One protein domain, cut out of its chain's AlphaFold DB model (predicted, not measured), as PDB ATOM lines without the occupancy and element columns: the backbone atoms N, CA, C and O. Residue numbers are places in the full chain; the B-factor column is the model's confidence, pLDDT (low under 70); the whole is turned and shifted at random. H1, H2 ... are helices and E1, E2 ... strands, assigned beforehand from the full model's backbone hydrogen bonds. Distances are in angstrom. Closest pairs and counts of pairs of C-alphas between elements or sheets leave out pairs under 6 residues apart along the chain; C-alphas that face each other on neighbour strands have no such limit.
ATOM      1  N   PHE A 634      30.989 -47.159   8.433       64.69
ATOM      2  CA  PHE A 634      30.854 -48.314   7.542       64.69
ATOM      3  C   PHE A 634      31.966 -48.406   6.495       64.69
ATOM      4  O   PHE A 634      32.251 -49.502   6.025       64.69
ATOM      5  N   THR A 635      32.624 -47.293   6.146       61.12
ATOM      6  CA  THR A 635      33.860 -47.353   5.335       61.12
ATOM      7  C   THR A 635      35.088 -47.752   6.173       61.12
ATOM      8  O   THR A 635      36.077 -48.268   5.650       61.12
ATOM      9  N   ASN A 636      35.010 -47.586   7.499       63.28
ATOM     10  CA  ASN A 636      36.138 -47.798   8.405       63.28
ATOM     11  C   ASN A 636      36.348 -49.272   8.784       63.28
ATOM     12  O   ASN A 636      37.504 -49.677   8.918       63.28
ATOM     13  N   GLU A 637      35.279 -50.060   8.967       65.62
ATOM     14  CA  GLU A 637      35.386 -51.451   9.444       65.62
ATOM     15  C   GLU A 637      35.785 -52.437   8.328       65.62
ATOM     16  O   GLU A 637      36.925 -52.911   8.299       65.62
ATOM     17  N   SER A 638      34.863 -52.730   7.406       66.88
ATOM     18  CA  SER A 638      35.068 -53.665   6.294       66.88
ATOM     19  C   SER A 638      35.799 -52.996   5.128       66.88
ATOM     20  O   SER A 638      35.536 -51.850   4.764       66.88
ATOM     21  N   SER A 639      36.735 -53.722   4.512       68.44
ATOM     22  CA  SER A 639      37.494 -53.247   3.350       68.44
ATOM     23  C   SER A 639      36.685 -53.246   2.051       68.44
ATOM     24  O   SER A 639      37.038 -52.524   1.121       68.44
ATOM     25  N   SER A 640      35.626 -54.057   1.961       68.25
ATOM     26  CA  SER A 640      34.986 -54.411   0.689       68.25
ATOM     27  C   SER A 640      33.481 -54.147   0.627       68.25
ATOM     28  O   SER A 640      32.923 -54.154  -0.474       68.25
ATOM     29  N   THR A 641      32.824 -53.901   1.767       70.44
ATOM     30  CA  THR A 641      31.362 -53.754   1.900       70.44
ATOM     31  C   THR A 641      30.968 -52.782   3.026       70.44
ATOM     32  O   THR A 641      31.692 -52.660   4.006       70.44
ATOM     33  N   PRO A 642      29.802 -52.114   2.943       66.94
ATOM     34  CA  PRO A 642      29.263 -51.272   4.017       66.94
ATOM     35  C   PRO A 642      28.547 -52.121   5.084       66.94
ATOM     36  O   PRO A 642      27.317 -52.207   5.109       66.94
ATOM     37  N   ALA A 643      29.324 -52.759   5.956       65.31
ATOM     38  CA  ALA A 643      28.836 -53.581   7.067       65.31
ATOM     39  C   ALA A 643      29.451 -53.153   8.412       65.31
ATOM     40  O   ALA A 643      30.450 -52.432   8.439       65.31
ATOM     41  N   LEU A 644      28.829 -53.604   9.503       60.88
ATOM     42  CA  LEU A 644      29.386 -53.622  10.855       60.88
ATOM     43  C   LEU A 644      29.227 -55.050  11.403       60.88
ATOM     44  O   LEU A 644      28.103 -55.516  11.626       60.88
ATOM     45  N   GLY A 645      30.333 -55.774  11.552       65.12
ATOM     46  CA  GLY A 645      30.333 -57.200  11.874       65.12
ATOM     47  C   GLY A 645      29.550 -58.020  10.841       65.12
ATOM     48  O   GLY A 645      29.941 -58.128   9.680       65.12
ATOM     49  N   THR A 646      28.426 -58.610  11.255       60.38
ATOM     50  CA  THR A 646      27.528 -59.379  10.369       60.38
ATOM     51  C   THR A 646      26.314 -58.597   9.863       60.38
ATOM     52  O   THR A 646      25.534 -59.140   9.079       60.38
ATOM     53  N   CYS A 647      26.134 -57.345  10.290       67.69
ATOM     54  CA  CYS A 647      24.984 -56.517   9.938       67.69
ATOM     55  C   CYS A 647      25.333 -55.573   8.780       67.69
ATOM     56  O   CYS A 647      26.297 -54.813   8.873       67.69
ATOM     57  N   ASP A 648      24.538 -55.571   7.706       75.75
ATOM     58  CA  ASP A 648      24.658 -54.539   6.672       75.75
ATOM     59  C   ASP A 648      23.890 -53.258   7.065       75.75
ATOM     60  O   ASP A 648      23.100 -53.233   8.017       75.75
ATOM     61  N   LEU A 649      24.143 -52.159   6.353       77.69
ATOM     62  CA  LEU A 649      23.491 -50.871   6.610       77.69
ATOM     63  C   LEU A 649      21.957 -50.928   6.430       77.69
ATOM     64  O   LEU A 649      21.239 -50.134   7.044       77.69
ATOM     65  N   SER A 650      21.432 -51.861   5.628       79.06
ATOM     66  CA  SER A 650      19.985 -52.103   5.502       79.06
ATOM     67  C   SER A 650      19.428 -52.735   6.775       79.06
ATOM     68  O   SER A 650      18.437 -52.233   7.308       79.06
ATOM     69  N   SER A 651      20.094 -53.773   7.291       77.25
ATOM     70  CA  SER A 651      19.758 -54.432   8.556       77.25
ATOM     71  C   SER A 651      19.784 -53.443   9.716       77.25
ATOM     72  O   SER A 651      18.835 -53.359  10.489       77.25
ATOM     73  N   LEU A 652      20.807 -52.595   9.808       75.69
ATOM     74  CA  LEU A 652      20.880 -51.602  10.883       75.69
ATOM     75  C   LEU A 652      19.806 -50.510  10.753       75.69
ATOM     76  O   LEU A 652      19.270 -50.066  11.766       75.69
ATOM     77  N   LYS A 653      19.375 -50.146   9.536       77.94
ATOM     78  CA  LYS A 653      18.173 -49.311   9.342       77.94
ATOM     79  C   LYS A 653      16.865 -50.001   9.778       77.94
ATOM     80  O   LYS A 653      15.926 -49.284  10.121       77.94
ATOM     81  N   GLN A 654      16.799 -51.336   9.815       79.19
ATOM     82  CA  GLN A 654      15.669 -52.092  10.384       79.19
ATOM     83  C   GLN A 654      15.750 -52.149  11.916       79.19
ATOM     84  O   GLN A 654      14.765 -51.811  12.567       79.19
ATOM     85  N   VAL A 655      16.923 -52.446  12.496       78.00
ATOM     86  CA  VAL A 655      17.157 -52.352  13.955       78.00
ATOM     87  C   VAL A 655      16.757 -50.966  14.474       78.00
ATOM     88  O   VAL A 655      16.010 -50.854  15.439       78.00
ATOM     89  N   LEU A 656      17.174 -49.893  13.790       74.19
ATOM     90  CA  LEU A 656      16.803 -48.516  14.138       74.19
ATOM     91  C   LEU A 656      15.293 -48.276  14.164       74.19
ATOM     92  O   LEU A 656      14.816 -47.523  15.013       74.19
ATOM     93  N   TRP A 657      14.554 -48.879  13.230       77.19
ATOM     94  CA  TRP A 657      13.099 -48.793  13.219       77.19
ATOM     95  C   TRP A 657      12.518 -49.551  14.416       77.19
ATOM     96  O   TRP A 657      11.782 -48.943  15.186       77.19
ATOM     97  N   VAL A 658      12.900 -50.809  14.638       77.38
ATOM     98  CA  VAL A 658      12.382 -51.629  15.749       77.38
ATOM     99  C   VAL A 658      12.668 -50.997  17.121       77.38
ATOM    100  O   VAL A 658      11.781 -50.943  17.969       77.38
ATOM    101  N   LEU A 659      13.859 -50.421  17.320       74.31
ATOM    102  CA  LEU A 659      14.252 -49.762  18.573       74.31
ATOM    103  C   LEU A 659      13.568 -48.401  18.833       74.31
ATOM    104  O   LEU A 659      13.681 -47.882  19.943       74.31
ATOM    105  N   THR A 660      12.911 -47.771  17.845       69.50
ATOM    106  CA  THR A 660      12.396 -46.385  17.997       69.50
ATOM    107  C   THR A 660      11.047 -46.067  17.336       69.50
ATOM    108  O   THR A 660      10.602 -44.919  17.399       69.50
ATOM    109  N   ASP A 661      10.443 -47.027  16.637       67.88
ATOM    110  CA  ASP A 661       9.353 -46.891  15.652       67.88
ATOM    111  C   ASP A 661       9.581 -45.842  14.527       67.88
ATOM    112  O   ASP A 661       8.722 -45.561  13.689       67.88
ATOM    113  N   LYS A 662      10.789 -45.274  14.407       70.00
ATOM    114  CA  LYS A 662      11.117 -44.289  13.364       70.00
ATOM    115  C   LYS A 662      11.706 -44.983  12.133       70.00
ATOM    116  O   LYS A 662      12.921 -45.147  12.029       70.00
ATOM    117  N   LYS A 663      10.857 -45.333  11.155       71.62
ATOM    118  CA  LYS A 663      11.297 -45.879   9.851       71.62
ATOM    119  C   LYS A 663      12.336 -44.978   9.172       71.62
ATOM    120  O   LYS A 663      12.019 -43.888   8.689       71.62
ATOM    121  N   GLY A 664      13.578 -45.459   9.109       68.31
ATOM    122  CA  GLY A 664      14.684 -44.781   8.442       68.31
ATOM    123  C   GLY A 664      14.468 -44.681   6.930       68.31
ATOM    124  O   GLY A 664      14.104 -45.652   6.273       68.31
ATOM    125  N   ASP A 665      14.722 -43.500   6.368       75.62
ATOM    126  CA  ASP A 665      14.765 -43.301   4.916       75.62
ATOM    127  C   ASP A 665      16.206 -43.409   4.391       75.62
ATOM    128  O   ASP A 665      17.170 -43.384   5.168       75.62
ATOM    129  N   TRP A 666      16.356 -43.469   3.070       82.31
ATOM    130  CA  TRP A 666      17.652 -43.316   2.409       82.31
ATOM    131  C   TRP A 666      17.958 -41.826   2.190       82.31
ATOM    132  O   TRP A 666      17.092 -41.053   1.769       82.31
ATOM    133  N   ALA A 667      19.194 -41.393   2.432       82.50
ATOM    134  CA  ALA A 667      19.692 -40.089   2.000       82.50
ATOM    135  C   ALA A 667      19.676 -39.981   0.464       82.50
ATOM    136  O   ALA A 667      19.385 -38.912  -0.082       82.50
ATOM    137  N   LEU A 668      19.883 -41.107  -0.227       87.00
ATOM    138  CA  LEU A 668      19.709 -41.245  -1.675       87.00
ATOM    139  C   LEU A 668      18.280 -40.936  -2.164       87.00
ATOM    140  O   LEU A 668      18.136 -40.349  -3.227       87.00
ATOM    141  N   ASN A 669      17.224 -41.198  -1.381       87.25
ATOM    142  CA  ASN A 669      15.842 -40.843  -1.763       87.25
ATOM    143  C   ASN A 669      15.578 -39.322  -1.776       87.25
ATOM    144  O   ASN A 669      14.528 -38.870  -2.230       87.25
ATOM    145  N   LYS A 670      16.509 -38.516  -1.250       87.50
ATOM    146  CA  LYS A 670      16.378 -37.055  -1.103       87.50
ATOM    147  C   LYS A 670      17.300 -36.279  -2.046       87.50
ATOM    148  O   LYS A 670      17.292 -35.051  -2.025       87.50
ATOM    149  N   ASN A 671      18.106 -36.981  -2.844       90.81
ATOM    150  CA  ASN A 671      19.173 -36.416  -3.663       90.81
ATOM    151  C   ASN A 671      19.267 -37.148  -5.008       90.81
ATOM    152  O   ASN A 671      18.952 -38.325  -5.112       90.81
ATOM    153  N   ASN A 672      19.726 -36.459  -6.046       92.12
ATOM    154  CA  ASN A 672      19.901 -37.044  -7.379       92.12
ATOM    155  C   ASN A 672      21.164 -36.571  -8.112       92.12
ATOM    156  O   ASN A 672      21.479 -37.097  -9.179       92.12
ATOM    157  N   VAL A 673      21.916 -35.641  -7.517       94.38
ATOM    158  CA  VAL A 673      23.275 -35.287  -7.924       94.38
ATOM    159  C   VAL A 673      24.222 -35.653  -6.785       94.38
ATOM    160  O   VAL A 673      24.136 -35.101  -5.689       94.38
ATOM    161  N   LEU A 674      25.116 -36.597  -7.047       95.94
ATOM    162  CA  LEU A 674      26.125 -37.122  -6.137       95.94
ATOM    163  C   LEU A 674      27.499 -36.736  -6.688       95.94
ATOM    164  O   LEU A 674      27.772 -36.950  -7.864       95.94
ATOM    165  N   LYS A 675      28.379 -36.162  -5.865       95.75
ATOM    166  CA  LYS A 675      29.759 -35.872  -6.277       95.75
ATOM    167  C   LYS A 675      30.757 -36.319  -5.220       95.75
ATOM    168  O   LYS A 675      30.610 -35.956  -4.054       95.75
ATOM    169  N   LEU A 676      31.787 -37.050  -5.642       96.00
ATOM    170  CA  LEU A 676      32.881 -37.479  -4.775       96.00
ATOM    171  C   LEU A 676      33.591 -36.265  -4.140       96.00
ATOM    172  O   LEU A 676      33.869 -35.261  -4.802       96.00
ATOM    173  N   ASN A 677      33.861 -36.351  -2.840       94.69
ATOM    174  CA  ASN A 677      34.417 -35.284  -2.016       94.69
ATOM    175  C   ASN A 677      35.684 -35.764  -1.295       94.69
ATOM    176  O   ASN A 677      35.657 -36.128  -0.119       94.69
ATOM    177  N   LEU A 678      36.807 -35.699  -2.008       94.19
ATOM    178  CA  LEU A 678      38.148 -36.028  -1.511       94.19
ATOM    179  C   LEU A 678      38.878 -34.812  -0.906       94.19
ATOM    180  O   LEU A 678      40.095 -34.819  -0.742       94.19
ATOM    181  N   ARG A 679      38.154 -33.729  -0.581       92.50
ATOM    182  CA  ARG A 679      38.756 -32.555   0.069       92.50
ATOM    183  C   ARG A 679      39.332 -32.952   1.425       92.50
ATOM    184  O   ARG A 679      38.642 -33.593   2.222       92.50
ATOM    185  N   ASN A 680      40.572 -32.524   1.660       92.00
ATOM    186  CA  ASN A 680      41.368 -32.808   2.853       92.00
ATOM    187  C   ASN A 680      41.471 -34.319   3.152       92.00
ATOM    188  O   ASN A 680      41.437 -34.716   4.314       92.00
ATOM    189  N   ALA A 681      41.538 -35.146   2.104       94.19
ATOM    190  CA  ALA A 681      41.813 -36.573   2.204       94.19
ATOM    191  C   ALA A 681      43.187 -36.896   1.600       94.19
ATOM    192  O   ALA A 681      43.563 -36.355   0.561       94.19
ATOM    193  N   GLU A 682      43.918 -37.796   2.246       94.81
ATOM    194  CA  GLU A 682      45.234 -38.281   1.829       94.81
ATOM    195  C   GLU A 682      45.114 -39.693   1.252       94.81
ATOM    196  O   GLU A 682      44.312 -40.486   1.744       94.81
ATOM    197  N   ARG A 683      45.929 -40.044   0.250       94.00
ATOM    198  CA  ARG A 683      46.100 -41.448  -0.157       94.00
ATOM    199  C   ARG A 683      47.044 -42.148   0.816       94.00
ATOM    200  O   ARG A 683      48.117 -41.624   1.105       94.00
ATOM    201  N   ARG A 684      46.656 -43.328   1.300       91.69
ATOM    202  CA  ARG A 684      47.484 -44.204   2.145       91.69
ATOM    203  C   ARG A 684      47.280 -45.667   1.742       91.69
ATOM    204  O   ARG A 684      46.225 -46.013   1.216       91.69
ATOM    205  N   MET A 685      48.265 -46.523   2.015       90.75
ATOM    206  CA  MET A 685      48.127 -47.974   1.835       90.75
ATOM    207  C   MET A 685      47.476 -48.609   3.068       90.75
ATOM    208  O   MET A 685      47.835 -48.268   4.197       90.75
ATOM    209  N   MET A 686      46.570 -49.560   2.854       89.56
ATOM    210  CA  MET A 686      45.966 -50.399   3.892       89.56
ATOM    211  C   MET A 686      46.165 -51.893   3.587       89.56
ATOM    212  O   MET A 686      46.199 -52.267   2.413       89.56
ATOM    213  N   PRO A 687      46.291 -52.755   4.615       90.81
ATOM    214  CA  PRO A 687      46.383 -54.195   4.418       90.81
ATOM    215  C   PRO A 687      45.032 -54.809   4.027       90.81
ATOM    216  O   PRO A 687      43.979 -54.395   4.525       90.81
ATOM    217  N   ILE A 688      45.092 -55.852   3.203       88.81
ATOM    218  CA  ILE A 688      44.044 -56.858   3.004       88.81
ATOM    219  C   ILE A 688      44.630 -58.215   3.406       88.81
ATOM    220  O   ILE A 688      45.698 -58.595   2.933       88.81
ATOM    221  N   TYR A 689      43.940 -58.931   4.294       90.06
ATOM    222  CA  TYR A 689      44.428 -60.174   4.896       90.06
ATOM    223  C   TYR A 689      43.798 -61.399   4.214       90.06
ATOM    224  O   TYR A 689      42.698 -61.829   4.584       90.06
ATOM    225  N   THR A 690      44.518 -61.982   3.252       87.88
ATOM    226  CA  THR A 690      44.060 -63.087   2.388       87.88
ATOM    227  C   THR A 690      44.970 -64.310   2.553       87.88
ATOM    228  O   THR A 690      46.157 -64.222   2.274       87.88
ATOM    229  N   GLU A 691      44.427 -65.444   3.015       87.88
ATOM    230  CA  GLU A 691      45.101 -66.765   3.063       87.88
ATOM    231  C   GLU A 691      46.583 -66.762   3.521       87.88
ATOM    232  O   GLU A 691      47.472 -67.274   2.841       87.88
ATOM    233  N   GLY A 692      46.846 -66.179   4.689       88.06
ATOM    234  CA  GLY A 692      48.175 -66.065   5.301       88.06
ATOM    235  C   GLY A 692      49.030 -64.884   4.835       88.06
ATOM    236  O   GLY A 692      50.148 -64.742   5.316       88.06
ATOM    237  N   ARG A 693      48.538 -64.055   3.906       88.81
ATOM    238  CA  ARG A 693      49.300 -62.981   3.242       88.81
ATOM    239  C   ARG A 693      48.683 -61.608   3.445       88.81
ATOM    240  O   ARG A 693      47.475 -61.487   3.682       88.81
ATOM    241  N   ILE A 694      49.508 -60.574   3.277       91.31
ATOM    242  CA  ILE A 694      49.081 -59.175   3.375       91.31
ATOM    243  C   ILE A 694      49.241 -58.461   2.029       91.31
ATOM    244  O   ILE A 694      50.322 -58.020   1.644       91.31
ATOM    245  N   GLU A 695      48.127 -58.296   1.319       89.62
ATOM    246  CA  GLU A 695      48.068 -57.473   0.108       89.62
ATOM    247  C   GLU A 695      47.935 -55.985   0.483       89.62
ATOM    248  O   GLU A 695      47.391 -55.636   1.533       89.62
ATOM    249  N   ARG A 696      48.446 -55.086  -0.370       90.25
ATOM    250  CA  ARG A 696      48.436 -53.632  -0.134       90.25
ATOM    251  C   ARG A 696      47.480 -52.931  -1.085       90.25
ATOM    252  O   ARG A 696      47.795 -52.775  -2.260       90.25
ATOM    253  N   GLU A 697      46.366 -52.443  -0.552       90.81
ATOM    254  CA  GLU A 697      45.371 -51.672  -1.303       90.81
ATOM    255  C   GLU A 697      45.439 -50.178  -0.988       90.81
ATOM    256  O   GLU A 697      45.797 -49.769   0.121       90.81
ATOM    257  N   GLU A 698      45.070 -49.344  -1.959       93.12
ATOM    258  CA  GLU A 698      44.944 -47.903  -1.734       93.12
ATOM    259  C   GLU A 698      43.672 -47.564  -0.940       93.12
ATOM    260  O   GLU A 698      42.621 -48.198  -1.062       93.12
ATOM    261  N   CYS A 699      43.731 -46.497  -0.146       93.50
ATOM    262  CA  CYS A 699      42.566 -45.904   0.498       93.50
ATOM    263  C   CYS A 699      42.714 -44.384   0.632       93.50
ATOM    264  O   CYS A 699      43.827 -43.851   0.665       93.50
ATOM    265  N   TRP A 700      41.584 -43.682   0.731       94.31
ATOM    266  CA  TRP A 700      41.544 -42.268   1.102       94.31
ATOM    267  C   TRP A 700      41.306 -42.134   2.603       94.31
ATOM    268  O   TRP A 700      40.311 -42.645   3.111       94.31
ATOM    269  N   VAL A 701      42.172 -41.414   3.313       90.88
ATOM    270  CA  VAL A 701      42.081 -41.192   4.765       90.88
ATOM    271  C   VAL A 701      41.813 -39.719   5.057       90.88
ATOM    272  O   VAL A 701      42.453 -38.838   4.487       90.88
ATOM    273  N   ARG A 702      40.859 -39.440   5.951       89.06
ATOM    274  CA  ARG A 702      40.484 -38.090   6.390       89.06
ATOM    275  C   ARG A 702      40.124 -38.098   7.873       89.06
ATOM    276  O   ARG A 702      39.022 -38.496   8.258       89.06
ATOM    277  N   GLY A 703      41.049 -37.633   8.710       82.88
ATOM    278  CA  GLY A 703      40.922 -37.751  10.163       82.88
ATOM    279  C   GLY A 703      40.900 -39.225  10.575       82.88
ATOM    280  O   GLY A 703      41.808 -39.967  10.221       82.88
ATOM    281  N   GLN A 704      39.852 -39.645  11.285       71.19
ATOM    282  CA  GLN A 704      39.649 -41.047  11.676       71.19
ATOM    283  C   GLN A 704      38.945 -41.898  10.599       71.19
ATOM    284  O   GLN A 704      38.857 -43.114  10.758       71.19
ATOM    285  N   ASN A 705      38.450 -41.289   9.511       79.81
ATOM    286  CA  ASN A 705      37.711 -42.008   8.473       79.81
ATOM    287  C   ASN A 705      38.619 -42.476   7.329       79.81
ATOM    288  O   ASN A 705      39.522 -41.747   6.911       79.81
ATOM    289  N   ARG A 706      38.322 -43.652   6.767       86.69
ATOM    290  CA  ARG A 706      39.038 -44.290   5.658       86.69
ATOM    291  C   ARG A 706      38.047 -44.837   4.632       86.69
ATOM    292  O   ARG A 706      37.322 -45.759   4.952       86.69
ATOM    293  N   LEU A 707      38.099 -44.362   3.390       91.44
ATOM    294  CA  LEU A 707      37.401 -44.957   2.246       91.44
ATOM    295  C   LEU A 707      38.346 -45.922   1.501       91.44
ATOM    296  O   LEU A 707      39.303 -45.442   0.882       91.44
ATOM    297  N   PRO A 708      38.118 -47.249   1.531       91.19
ATOM    298  CA  PRO A 708      38.905 -48.207   0.754       91.19
ATOM    299  C   PRO A 708      38.716 -48.001  -0.754       91.19
ATOM    300  O   PRO A 708      37.603 -47.741  -1.209       91.19
ATOM    301  N   LEU A 709      39.778 -48.181  -1.544       92.69
ATOM    302  CA  LEU A 709      39.701 -48.264  -3.007       92.69
ATOM    303  C   LEU A 709      39.710 -49.721  -3.487       92.69
ATOM    304  O   LEU A 709      40.290 -50.035  -4.519       92.69
ATOM    305  N   THR A 710      39.001 -50.597  -2.772       90.19
ATOM    306  CA  THR A 710      38.749 -51.988  -3.177       90.19
ATOM    307  C   THR A 710      37.273 -52.365  -2.961       90.19
ATOM    308  O   THR A 710      36.468 -51.546  -2.499       90.19
ATOM    309  N   GLY A 711      36.881 -53.579  -3.358       89.25
ATOM    310  CA  GLY A 711      35.506 -54.087  -3.250       89.25
ATOM    311  C   GLY A 711      34.437 -53.158  -3.847       89.25
ATOM    312  O   GLY A 711      34.656 -52.507  -4.870       89.25
ATOM    313  N   ILE A 712      33.261 -53.077  -3.210       90.25
ATOM    314  CA  ILE A 712      32.149 -52.258  -3.725       90.25
ATOM    315  C   ILE A 712      32.425 -50.750  -3.635       90.25
ATOM    316  O   ILE A 712      31.909 -49.981  -4.449       90.25
ATOM    317  N   PHE A 713      33.265 -50.324  -2.685       91.94
ATOM    318  CA  PHE A 713      33.658 -48.923  -2.535       91.94
ATOM    319  C   PHE A 713      34.454 -48.441  -3.750       91.94
ATOM    320  O   PHE A 713      34.158 -47.358  -4.260       91.94
ATOM    321  N   LYS A 714      35.357 -49.272  -4.299       92.94
ATOM    322  CA  LYS A 714      36.018 -48.976  -5.579       92.94
ATOM    323  C   LYS A 714      35.016 -48.771  -6.711       92.94
ATOM    324  O   LYS A 714      35.099 -47.764  -7.401       92.94
ATOM    325  N   VAL A 715      34.050 -49.678  -6.879       93.06
ATOM    326  CA  VAL A 715      33.050 -49.578  -7.962       93.06
ATOM    327  C   VAL A 715      32.259 -48.270  -7.870       93.06
ATOM    328  O   VAL A 715      32.035 -47.604  -8.877       93.06
ATOM    329  N   VAL A 716      31.876 -47.862  -6.656       94.69
ATOM    330  CA  VAL A 716      31.174 -46.592  -6.427       94.69
ATOM    331  C   VAL A 716      32.080 -45.381  -6.694       94.69
ATOM    332  O   VAL A 716      31.617 -44.419  -7.304       94.69
ATOM    333  N   VAL A 717      33.361 -45.419  -6.310       95.25
ATOM    334  CA  VAL A 717      34.338 -44.356  -6.622       95.25
ATOM    335  C   VAL A 717      34.569 -44.233  -8.130       95.25
ATOM    336  O   VAL A 717      34.358 -43.152  -8.676       95.25
ATOM    337  N   ASP A 718      34.911 -45.330  -8.810       94.56
ATOM    338  CA  ASP A 718      35.207 -45.370 -10.249       94.56
ATOM    339  C   ASP A 718      34.034 -44.829 -11.092       94.56
ATOM    340  O   ASP A 718      34.240 -44.174 -12.116       94.56
ATOM    341  N   VAL A 719      32.788 -45.070 -10.664       95.31
ATOM    342  CA  VAL A 719      31.580 -44.533 -11.315       95.31
ATOM    343  C   VAL A 719      31.363 -43.046 -10.996       95.31
ATOM    344  O   VAL A 719      31.006 -42.280 -11.892       95.31
ATOM    345  N   LEU A 720      31.610 -42.606  -9.756       95.69
ATOM    346  CA  LEU A 720      31.448 -41.205  -9.329       95.69
ATOM    347  C   LEU A 720      32.530 -40.249  -9.856       95.69
ATOM    348  O   LEU A 720      32.328 -39.032  -9.842       95.69
ATOM    349  N   GLU A 721      33.668 -40.772 -10.315       94.62
ATOM    350  CA  GLU A 721      34.662 -40.001 -11.072       94.62
ATOM    351  C   GLU A 721      34.193 -39.700 -12.508       94.62
ATOM    352  O   GLU A 721      34.590 -38.687 -13.084       94.62
ATOM    353  N   GLN A 722      33.306 -40.532 -13.068       94.25
ATOM    354  CA  GLN A 722      32.801 -40.414 -14.442       94.25
ATOM    355  C   GLN A 722      31.458 -39.674 -14.540       94.25
ATOM    356  O   GLN A 722      31.229 -38.930 -15.495       94.25
ATOM    357  N   GLU A 723      30.550 -39.874 -13.582       95.44
ATOM    358  CA  GLU A 723      29.183 -39.350 -13.638       95.44
ATOM    359  C   GLU A 723      28.657 -38.971 -12.247       95.44
ATOM    360  O   GLU A 723      28.991 -39.575 -11.232       95.44
ATOM    361  N   THR A 724      27.807 -37.945 -12.204       94.38
ATOM    362  CA  THR A 724      27.271 -37.357 -10.968       94.38
ATOM    363  C   THR A 724      25.762 -37.520 -10.814       94.38
ATOM    364  O   THR A 724      25.238 -37.332  -9.719       94.38
ATOM    365  N   ARG A 725      25.020 -37.869 -11.870       93.12
ATOM    366  CA  ARG A 725      23.564 -38.052 -11.789       93.12
ATOM    367  C   ARG A 725      23.171 -39.473 -11.399       93.12
ATOM    368  O   ARG A 725      23.595 -40.437 -12.036       93.12
ATOM    369  N   ILE A 726      22.280 -39.603 -10.417       90.88
ATOM    370  CA  ILE A 726      21.872 -40.892  -9.833       90.88
ATOM    371  C   ILE A 726      21.257 -41.865 -10.858       90.88
ATOM    372  O   ILE A 726      21.514 -43.065 -10.791       90.88
ATOM    373  N   ASP A 727      20.518 -41.351 -11.849       87.06
ATOM    374  CA  ASP A 727      19.881 -42.149 -12.908       87.06
ATOM    375  C   ASP A 727      20.899 -42.840 -13.826       87.06
ATOM    376  O   ASP A 727      20.661 -43.942 -14.324       87.06
ATOM    377  N   ARG A 728      22.061 -42.211 -14.009       91.44
ATOM    378  CA  ARG A 728      23.159 -42.721 -14.831       91.44
ATOM    379  C   ARG A 728      24.192 -43.497 -14.017       91.44
ATOM    380  O   ARG A 728      24.657 -44.525 -14.493       91.44
ATOM    381  N   ILE A 729      24.478 -43.077 -12.781       92.19
ATOM    382  CA  ILE A 729      25.291 -43.834 -11.812       92.19
ATOM    383  C   ILE A 729      24.712 -45.245 -11.634       92.19
ATOM    384  O   ILE A 729      25.433 -46.228 -11.778       92.19
ATOM    385  N   HIS A 730      23.396 -45.364 -11.423       87.38
ATOM    386  CA  HIS A 730      22.722 -46.661 -11.317       87.38
ATOM    387  C   HIS A 730      22.873 -47.514 -12.591       87.38
ATOM    388  O   HIS A 730      23.106 -48.719 -12.503       87.38
ATOM    389  N   LYS A 731      22.806 -46.899 -13.781       87.62
ATOM    390  CA  LYS A 731      23.036 -47.590 -15.058       87.62
ATOM    391  C   LYS A 731      24.485 -48.078 -15.204       87.62
ATOM    392  O   LYS A 731      24.680 -49.220 -15.600       87.62
ATOM    393  N   LEU A 732      25.477 -47.265 -14.838       90.88
ATOM    394  CA  LEU A 732      26.893 -47.650 -14.878       90.88
ATOM    395  C   LEU A 732      27.213 -48.776 -13.880       90.88
ATOM    396  O   LEU A 732      27.947 -49.696 -14.223       90.88
ATOM    397  N   ILE A 733      26.609 -48.762 -12.686       89.38
ATOM    398  CA  ILE A 733      26.709 -49.859 -11.706       89.38
ATOM    399  C   ILE A 733      26.090 -51.152 -12.264       89.38
ATOM    400  O   ILE A 733      26.685 -52.221 -12.138       89.38
ATOM    401  N   LEU A 734      24.922 -51.075 -12.917       85.44
ATOM    402  CA  LEU A 734      24.330 -52.230 -13.602       85.44
ATOM    403  C   LEU A 734      25.241 -52.757 -14.718       85.44
ATOM    404  O   LEU A 734      25.421 -53.966 -14.827       85.44
ATOM    405  N   GLU A 735      25.827 -51.876 -15.529       85.94
ATOM    406  CA  GLU A 735      26.728 -52.253 -16.625       85.94
ATOM    407  C   GLU A 735      28.028 -52.891 -16.109       85.94
ATOM    408  O   GLU A 735      28.461 -53.900 -16.665       85.94
ATOM    409  N   TYR A 736      28.582 -52.399 -14.994       84.81
ATOM    410  CA  TYR A 736      29.750 -52.982 -14.319       84.81
ATOM    411  C   TYR A 736      29.519 -54.442 -13.891       84.81
ATOM    412  O   TYR A 736      30.400 -55.284 -14.050       84.81
ATOM    413  N   PHE A 737      28.321 -54.767 -13.391       83.12
ATOM    414  CA  PHE A 737      27.953 -56.122 -12.957       83.12
ATOM    415  C   PHE A 737      27.264 -56.974 -14.042       83.12
ATOM    416  O   PHE A 737      26.697 -58.022 -13.735       83.12
ATOM    417  N   GLY A 738      27.310 -56.561 -15.316       75.69
ATOM    418  CA  GLY A 738      26.767 -57.339 -16.438       75.69
ATOM    419  C   GLY A 738      25.237 -57.318 -16.575       75.69
ATOM    420  O   GLY A 738      24.674 -58.125 -17.313       75.69
ATOM    421  N   GLY A 739      24.558 -56.390 -15.897       65.19
ATOM    422  CA  GLY A 739      23.113 -56.163 -15.966       65.19
ATOM    423  C   GLY A 739      22.345 -56.520 -14.682       65.19
ATOM    424  O   GLY A 739      22.931 -56.858 -13.653       65.19
ATOM    425  N   PRO A 740      21.001 -56.427 -14.708       60.09
ATOM    426  CA  PRO A 740      20.156 -56.726 -13.553       60.09
ATOM    427  C   PRO A 740      20.082 -58.239 -13.279       60.09
ATOM    428  O   PRO A 740      19.213 -58.949 -13.794       60.09
ATOM    429  N   GLY A 741      20.996 -58.739 -12.446       56.31
ATOM    430  CA  GLY A 741      20.984 -60.121 -11.960       56.31
ATOM    431  C   GLY A 741      19.738 -60.444 -11.120       56.31
ATOM    432  O   GLY A 741      19.287 -59.633 -10.314       56.31
ATOM    433  N   ARG A 742      19.193 -61.661 -11.266       47.28
ATOM    434  CA  ARG A 742      17.938 -62.118 -10.624       47.28
ATOM    435  C   ARG A 742      18.052 -62.438  -9.116       47.28
ATOM    436  O   ARG A 742      17.347 -63.316  -8.630       47.28
ATOM    437  N   SER A 743      18.938 -61.773  -8.372       49.28
ATOM    438  CA  SER A 743      19.129 -62.029  -6.935       49.28
ATOM    439  C   SER A 743      18.445 -60.972  -6.069       49.28
ATOM    440  O   SER A 743      18.859 -59.810  -6.044       49.28
ATOM    441  N   ASN A 744      17.435 -61.400  -5.306       49.69
ATOM    442  CA  ASN A 744      16.767 -60.572  -4.298       49.69
ATOM    443  C   ASN A 744      17.549 -60.460  -2.975       49.69
ATOM    444  O   ASN A 744      17.158 -59.654  -2.129       49.69
ATOM    445  N   SER A 745      18.649 -61.202  -2.790       57.44
ATOM    446  CA  SER A 745      19.485 -61.137  -1.577       57.44
ATOM    447  C   SER A 745      19.941 -59.704  -1.271       57.44
ATOM    448  O   SER A 745      20.214 -58.927  -2.189       57.44
ATOM    449  N   HIS A 746      20.062 -59.345   0.011       55.38
ATOM    450  CA  HIS A 746      20.688 -58.087   0.449       55.38
ATOM    451  C   HIS A 746      22.137 -57.954  -0.041       55.38
ATOM    452  O   HIS A 746      22.561 -56.858  -0.396       55.38
ATOM    453  N   ARG A 747      22.837 -59.087  -0.203       61.16
ATOM    454  CA  ARG A 747      24.204 -59.184  -0.747       61.16
ATOM    455  C   ARG A 747      24.290 -59.033  -2.276       61.16
ATOM    456  O   ARG A 747      25.362 -59.205  -2.845       61.16
ATOM    457  N   SER A 748      23.187 -58.717  -2.962       75.88
ATOM    458  CA  SER A 748      23.209 -58.371  -4.391       75.88
ATOM    459  C   SER A 748      24.132 -57.160  -4.630       75.88
ATOM    460  O   SER A 748      23.950 -56.145  -3.950       75.88
ATOM    461  N   PRO A 749      25.086 -57.193  -5.587       78.06
ATOM    462  CA  PRO A 749      26.061 -56.110  -5.777       78.06
ATOM    463  C   PRO A 749      25.432 -54.726  -5.985       78.06
ATOM    464  O   PRO A 749      25.954 -53.723  -5.507       78.06
ATOM    465  N   ILE A 750      24.255 -54.673  -6.617       82.50
ATOM    466  CA  ILE A 750      23.477 -53.441  -6.815       82.50
ATOM    467  C   ILE A 750      23.011 -52.867  -5.464       82.50
ATOM    468  O   ILE A 750      23.131 -51.666  -5.224       82.50
ATOM    469  N   LYS A 751      22.523 -53.720  -4.548       81.31
ATOM    470  CA  LYS A 751      22.124 -53.305  -3.194       81.31
ATOM    471  C   LYS A 751      23.334 -52.897  -2.356       81.31
ATOM    472  O   LYS A 751      23.260 -51.890  -1.658       81.31
ATOM    473  N   LEU A 752      24.455 -53.613  -2.463       84.44
ATOM    474  CA  LEU A 752      25.707 -53.234  -1.799       84.44
ATOM    475  C   LEU A 752      26.220 -51.870  -2.294       84.44
ATOM    476  O   LEU A 752      26.655 -51.063  -1.478       84.44
ATOM    477  N   ALA A 753      26.102 -51.560  -3.590       89.38
ATOM    478  CA  ALA A 753      26.460 -50.247  -4.132       89.38
ATOM    479  C   ALA A 753      25.536 -49.124  -3.624       89.38
ATOM    480  O   ALA A 753      26.014 -48.039  -3.294       89.38
ATOM    481  N   VAL A 754      24.226 -49.381  -3.500       88.62
ATOM    482  CA  VAL A 754      23.275 -48.447  -2.867       88.62
ATOM    483  C   VAL A 754      23.643 -48.185  -1.403       88.62
ATOM    484  O   VAL A 754      23.715 -47.029  -0.989       88.62
ATOM    485  N   GLN A 755      23.954 -49.230  -0.635       88.06
ATOM    486  CA  GLN A 755      24.401 -49.094   0.754       88.06
ATOM    487  C   GLN A 755      25.743 -48.355   0.871       88.06
ATOM    488  O   GLN A 755      25.918 -47.534   1.769       88.06
ATOM    489  N   ALA A 756      26.674 -48.586  -0.057       89.94
ATOM    490  CA  ALA A 756      27.979 -47.934  -0.056       89.94
ATOM    491  C   ALA A 756      27.862 -46.443  -0.388       89.94
ATOM    492  O   ALA A 756      28.459 -45.620   0.300       89.94
ATOM    493  N   MET A 757      27.026 -46.074  -1.366       92.19
ATOM    494  CA  MET A 757      26.699 -44.671  -1.635       92.19
ATOM    495  C   MET A 757      26.032 -43.992  -0.427       92.19
ATOM    496  O   MET A 757      26.380 -42.858  -0.113       92.19
ATOM    497  N   GLU A 758      25.117 -44.664   0.276       88.69
ATOM    498  CA  GLU A 758      24.482 -44.132   1.493       88.69
ATOM    499  C   GLU A 758      25.511 -43.879   2.614       88.69
ATOM    500  O   GLU A 758      25.570 -42.772   3.152       88.69
ATOM    501  N   ALA A 759      26.374 -44.858   2.917       86.19
ATOM    502  CA  ALA A 759      27.469 -44.710   3.882       86.19
ATOM    503  C   ALA A 759      28.424 -43.566   3.495       86.19
ATOM    504  O   ALA A 759      28.749 -42.699   4.308       86.19
ATOM    505  N   MET A 760      28.819 -43.506   2.220       91.06
ATOM    506  CA  MET A 760      29.688 -42.457   1.692       91.06
ATOM    507  C   MET A 760      29.037 -41.063   1.736       91.06
ATOM    508  O   MET A 760      29.754 -40.074   1.894       91.06
ATOM    509  N   ILE A 761      27.707 -40.943   1.648       89.50
ATOM    510  CA  ILE A 761      26.994 -39.676   1.894       89.50
ATOM    511  C   ILE A 761      27.053 -39.308   3.381       89.50
ATOM    512  O   ILE A 761      27.437 -38.184   3.708       89.50
ATOM    513  N   ASN A 762      26.720 -40.242   4.277       82.25
ATOM    514  CA  ASN A 762      26.693 -40.002   5.726       82.25
ATOM    515  C   ASN A 762      28.071 -39.605   6.288       82.25
ATOM    516  O   ASN A 762      28.162 -38.745   7.161       82.25
ATOM    517  N   GLU A 763      29.147 -40.179   5.752       81.56
ATOM    518  CA  GLU A 763      30.536 -39.905   6.150       81.56
ATOM    519  C   GLU A 763      31.194 -38.763   5.341       81.56
ATOM    520  O   GLU A 763      32.391 -38.481   5.471       81.56
ATOM    521  N   GLY A 764      30.418 -38.081   4.490       88.50
ATOM    522  CA  GLY A 764      30.855 -36.916   3.718       88.50
ATOM    523  C   GLY A 764      31.868 -37.220   2.608       88.50
ATOM    524  O   GLY A 764      32.494 -36.296   2.077       88.50
ATOM    525  N   TRP A 765      32.072 -38.489   2.250       92.69
ATOM    526  CA  TRP A 765      32.813 -38.909   1.053       92.69
ATOM    527  C   TRP A 765      32.070 -38.546  -0.241       92.69
ATOM    528  O   TRP A 765      32.708 -38.328  -1.268       92.69
ATOM    529  N   ILE A 766      30.745 -38.394  -0.187       95.06
ATOM    530  CA  ILE A 766      29.900 -37.872  -1.266       95.06
ATOM    531  C   ILE A 766      29.214 -36.585  -0.801       95.06
ATOM    532  O   ILE A 766      28.540 -36.544   0.223       95.06
ATOM    533  N   THR A 767      29.324 -35.525  -1.602       94.38
ATOM    534  CA  THR A 767      28.429 -34.365  -1.523       94.38
ATOM    535  C   THR A 767      27.178 -34.656  -2.343       94.38
ATOM    536  O   THR A 767      27.215 -34.621  -3.573       94.38
ATOM    537  N   ALA A 768      26.073 -34.942  -1.657       93.50
ATOM    538  CA  ALA A 768      24.762 -35.163  -2.255       93.50
ATOM    539  C   ALA A 768      23.948 -33.857  -2.348       93.50
ATOM    540  O   ALA A 768      24.009 -33.013  -1.450       93.50
ATOM    541  N   LYS A 769      23.211 -33.679  -3.450       93.62
ATOM    542  CA  LYS A 769      22.286 -32.561  -3.701       93.62
ATOM    543  C   LYS A 769      21.062 -33.011  -4.503       93.62
ATOM    544  O   LYS A 769      21.089 -34.033  -5.191       93.62
ATOM    545  N   ILE A 770      20.015 -32.185  -4.480       93.31
ATOM    546  CA  ILE A 770      18.843 -32.300  -5.354       93.31
ATOM    547  C   ILE A 770      18.863 -31.231  -6.461       93.31
ATOM    548  O   ILE A 770      18.859 -30.032  -6.186       93.31
ATOM    549  N   ASP A 771      18.842 -31.672  -7.718       91.69
ATOM    550  CA  ASP A 771      18.439 -30.879  -8.878       91.69
ATOM    551  C   ASP A 771      16.995 -31.241  -9.247       91.69
ATOM    552  O   ASP A 771      16.692 -32.378  -9.606       91.69
ATOM    553  N   LYS A 772      16.096 -30.253  -9.199       89.25
ATOM    554  CA  LYS A 772      14.673 -30.415  -9.542       89.25
ATOM    555  C   LYS A 772      14.426 -30.720 -11.030       89.25
ATOM    556  O   LYS A 772      13.287 -30.992 -11.393       89.25
ATOM    557  N   LYS A 773      15.449 -30.631 -11.890       87.88
ATOM    558  CA  LYS A 773      15.383 -30.942 -13.330       87.88
ATOM    559  C   LYS A 773      15.947 -32.322 -13.690       87.88
ATOM    560  O   LYS A 773      15.773 -32.758 -14.827       87.88
ATOM    561  N   ALA A 774      16.622 -33.003 -12.764       83.44
ATOM    562  CA  ALA A 774      17.125 -34.358 -12.969       83.44
ATOM    563  C   ALA A 774      16.120 -35.404 -12.435       83.44
ATOM    564  O   ALA A 774      15.413 -35.124 -11.464       83.44
ATOM    565  N   PRO A 775      16.049 -36.617 -13.016       84.62
ATOM    566  CA  PRO A 775      15.277 -37.715 -12.439       84.62
ATOM    567  C   PRO A 775      15.781 -38.053 -11.032       84.62
ATOM    568  O   PRO A 775      16.977 -37.967 -10.759       84.62
ATOM    569  N   SER A 776      14.882 -38.450 -10.139       84.62
ATOM    570  CA  SER A 776      15.218 -39.012  -8.827       84.62
ATOM    571  C   SER A 776      15.069 -40.531  -8.838       84.62
ATOM    572  O   SER A 776      14.208 -41.066  -9.536       84.62
ATOM    573  N   MET A 777      15.879 -41.223  -8.038       81.94
ATOM    574  CA  MET A 777      15.715 -42.652  -7.778       81.94
ATOM    575  C   MET A 777      14.869 -42.845  -6.515       81.94
ATOM    576  O   MET A 777      15.056 -42.117  -5.541       81.94
ATOM    577  N   THR A 778      13.969 -43.828  -6.526       81.69
ATOM    578  CA  THR A 778      13.199 -44.235  -5.342       81.69
ATOM    579  C   THR A 778      13.652 -45.626  -4.926       81.69
ATOM    580  O   THR A 778      13.347 -46.611  -5.596       81.69
ATOM    581  N   ILE A 779      14.385 -45.700  -3.822       82.00
ATOM    582  CA  ILE A 779      14.766 -46.939  -3.148       82.00
ATOM    583  C   ILE A 779      13.678 -47.241  -2.115       82.00
ATOM    584  O   ILE A 779      13.281 -46.350  -1.354       82.00
ATOM    585  N   SER A 780      13.197 -48.483  -2.059       76.06
ATOM    586  CA  SER A 780      12.283 -48.910  -0.998       76.06
ATOM    587  C   SER A 780      12.929 -48.700   0.371       76.06
ATOM    588  O   SER A 780      14.114 -48.986   0.576       76.06
ATOM    589  N   ARG A 781      12.157 -48.191   1.335       73.19
ATOM    590  CA  ARG A 781      12.609 -48.180   2.730       73.19
ATOM    591  C   ARG A 781      12.796 -49.630   3.195       73.19
ATOM    592  O   ARG A 781      12.110 -50.507   2.671       73.19
ATOM    593  N   PRO A 782      13.697 -49.904   4.148       66.81
ATOM    594  CA  PRO A 782      13.755 -51.218   4.768       66.81
ATOM    595  C   PRO A 782      12.423 -51.511   5.473       66.81
ATOM    596  O   PRO A 782      11.976 -50.745   6.328       66.81
ATOM    597  N   GLU A 783      11.774 -52.592   5.057       67.75
ATOM    598  CA  GLU A 783      10.559 -53.136   5.669       67.75
ATOM    599  C   GLU A 783      10.919 -54.372   6.503       67.75
ATOM    600  O   GLU A 783      12.095 -54.699   6.640       67.75
ATOM    601  N   GLU A 784       9.937 -55.036   7.103       67.75
ATOM    602  CA  GLU A 784      10.158 -56.271   7.863       67.75
ATOM    603  C   GLU A 784      10.638 -57.398   6.926       67.75
ATOM    604  O   GLU A 784      10.174 -57.486   5.786       67.75
ATOM    605  N   ASN A 785      11.578 -58.241   7.361       71.38
ATOM    606  CA  ASN A 785      12.103 -59.343   6.544       71.38
ATOM    607  C   ASN A 785      12.522 -60.549   7.402       71.38
ATOM    608  O   ASN A 785      12.466 -60.506   8.625       71.38
ATOM    609  N   ASP A 786      12.998 -61.613   6.759       71.81
ATOM    610  CA  ASP A 786      13.396 -62.868   7.421       71.81
ATOM    611  C   ASP A 786      14.733 -62.782   8.192       71.81
ATOM    612  O   ASP A 786      15.271 -63.803   8.610       71.81
ATOM    613  N   PHE A 787      15.281 -61.571   8.363       78.19
ATOM    614  CA  PHE A 787      16.486 -61.285   9.152       78.19
ATOM    615  C   PHE A 787      16.176 -60.389  10.359       78.19
ATOM    616  O   PHE A 787      16.816 -60.537  11.390       78.19
ATOM    617  N   ILE A 788      15.224 -59.451  10.253       84.50
ATOM    618  CA  ILE A 788      14.742 -58.604  11.354       84.50
ATOM    619  C   ILE A 788      13.219 -58.510  11.269       84.50
ATOM    620  O   ILE A 788      12.667 -57.901  10.344       84.50
ATOM    621  N   HIS A 789      12.548 -59.097  12.261       86.88
ATOM    622  CA  HIS A 789      11.091 -59.148  12.345       86.88
ATOM    623  C   HIS A 789      10.573 -59.178  13.787       86.88
ATOM    624  O   HIS A 789      11.293 -59.558  14.709       86.88
ATOM    625  N   TRP A 790       9.300 -58.825  13.985       89.12
ATOM    626  CA  TRP A 790       8.612 -59.080  15.257       89.12
ATOM    627  C   TRP A 790       8.552 -60.580  15.528       89.12
ATOM    628  O   TRP A 790       8.478 -61.369  14.585       89.12
ATOM    629  N   ASN A 791       8.620 -60.998  16.790       89.81
ATOM    630  CA  ASN A 791       8.653 -62.415  17.122       89.81
ATOM    631  C   ASN A 791       7.393 -63.131  16.601       89.81
ATOM    632  O   ASN A 791       6.273 -62.653  16.767       89.81
TER     633      ASN A 791
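What this domain is: This is residues 634 to 791 of the 805 residues of an uncharacterized protein of Phycisphaeraceae bacterium TMED231 (UniProt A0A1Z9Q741). A long, twisted two-strand hairpin, E2 and E3, with short E4 beside E3, lies along one side of a small helical core, in which H4 runs through the middle and H2 crosses it, with H3 next to H2. A two-strand ribbon, E1 and E5, packs on one end of H4 and of H2, while H1 and short E6 lie on the side away from the long hairpin. The printed part has 158 residues, in the order H1 E1 E2 E3 E4 H2 H3 H4 E5 E6; its class is mixed, helices and strands. The larger sheet, E2 - E3 - E4, and the smaller, E1 - E5, are antiparallel. The whole is compact, with a radius of gyration of the C-alphas of 16.0 A and spans of 43 by 42 by 34 A.

How they stand to each other: Begin with E2, residues 682 to 690, E3, 693 to 702, and E4, 705 to 708: a meander, each strand the antiparallel neighbour of the one before. Look for N 686 and O 697, 2.8 A apart, between E2 and E3, and N 700 and O 707, 2.9 A, between E3 and E4. E3 bends by 58 degrees at residue 698. H2, residues 711 to 720, only grazes this sheet with its residues 713 to 717. H2 touches H4, residues 749 to 762, about perpendicular at 71 degrees, only just beyond steep; their closest C-alphas, Ile 712 and Ala 753, are 6.0 A apart. H3, residues 726 to 736, touches H2 at a steep tilt of 51 degrees, opposite ways, closest at Val 719 and Ile 729, with C-alphas 6.3 A apart. E1, residues 673 to 676, and E5, 766 to 769, are antiparallel, with N 675 and O 767 3.0 A apart. The closest C-alphas of H4 and E5 are Met 760 and Ile 766, 5.5 A. H1, residues 649 to 658, only just touches H4, with 3 pairs of C-alphas within 8 A, closest at Leu 649 and Gln 755, 6.2 A. E6, residues 788 to 790, pairs with no named strand. Every O i to N i+4 pair is within hydrogen-bond range in H1 and H4, 5 of 6 in H2 and 6 of 7 in H3.

Where its parts are: Find C-alpha 682 at (45.234, -38.281, 1.829), where E2 begins its 24.8 A; E3 spans 26.6 A. H4 runs 19.8 A from (26.061, -56.110, -5.777), H3 15.1 A, H2 14.8 A and H1 14.4 A. E6 ends at C-alpha 790, (8.612, -59.080, 15.257).

The domain as a whole: The C-alphas farthest apart, Gly 692 and Lys 773, are 51.5 A apart. The printed part has no cut; the links H1 to E1, H3 to H4 and E5 to E6 are long. Mean pLDDT of the printed part is 82.7, with residues 634 to 640 and 739 to 747 among those under 70.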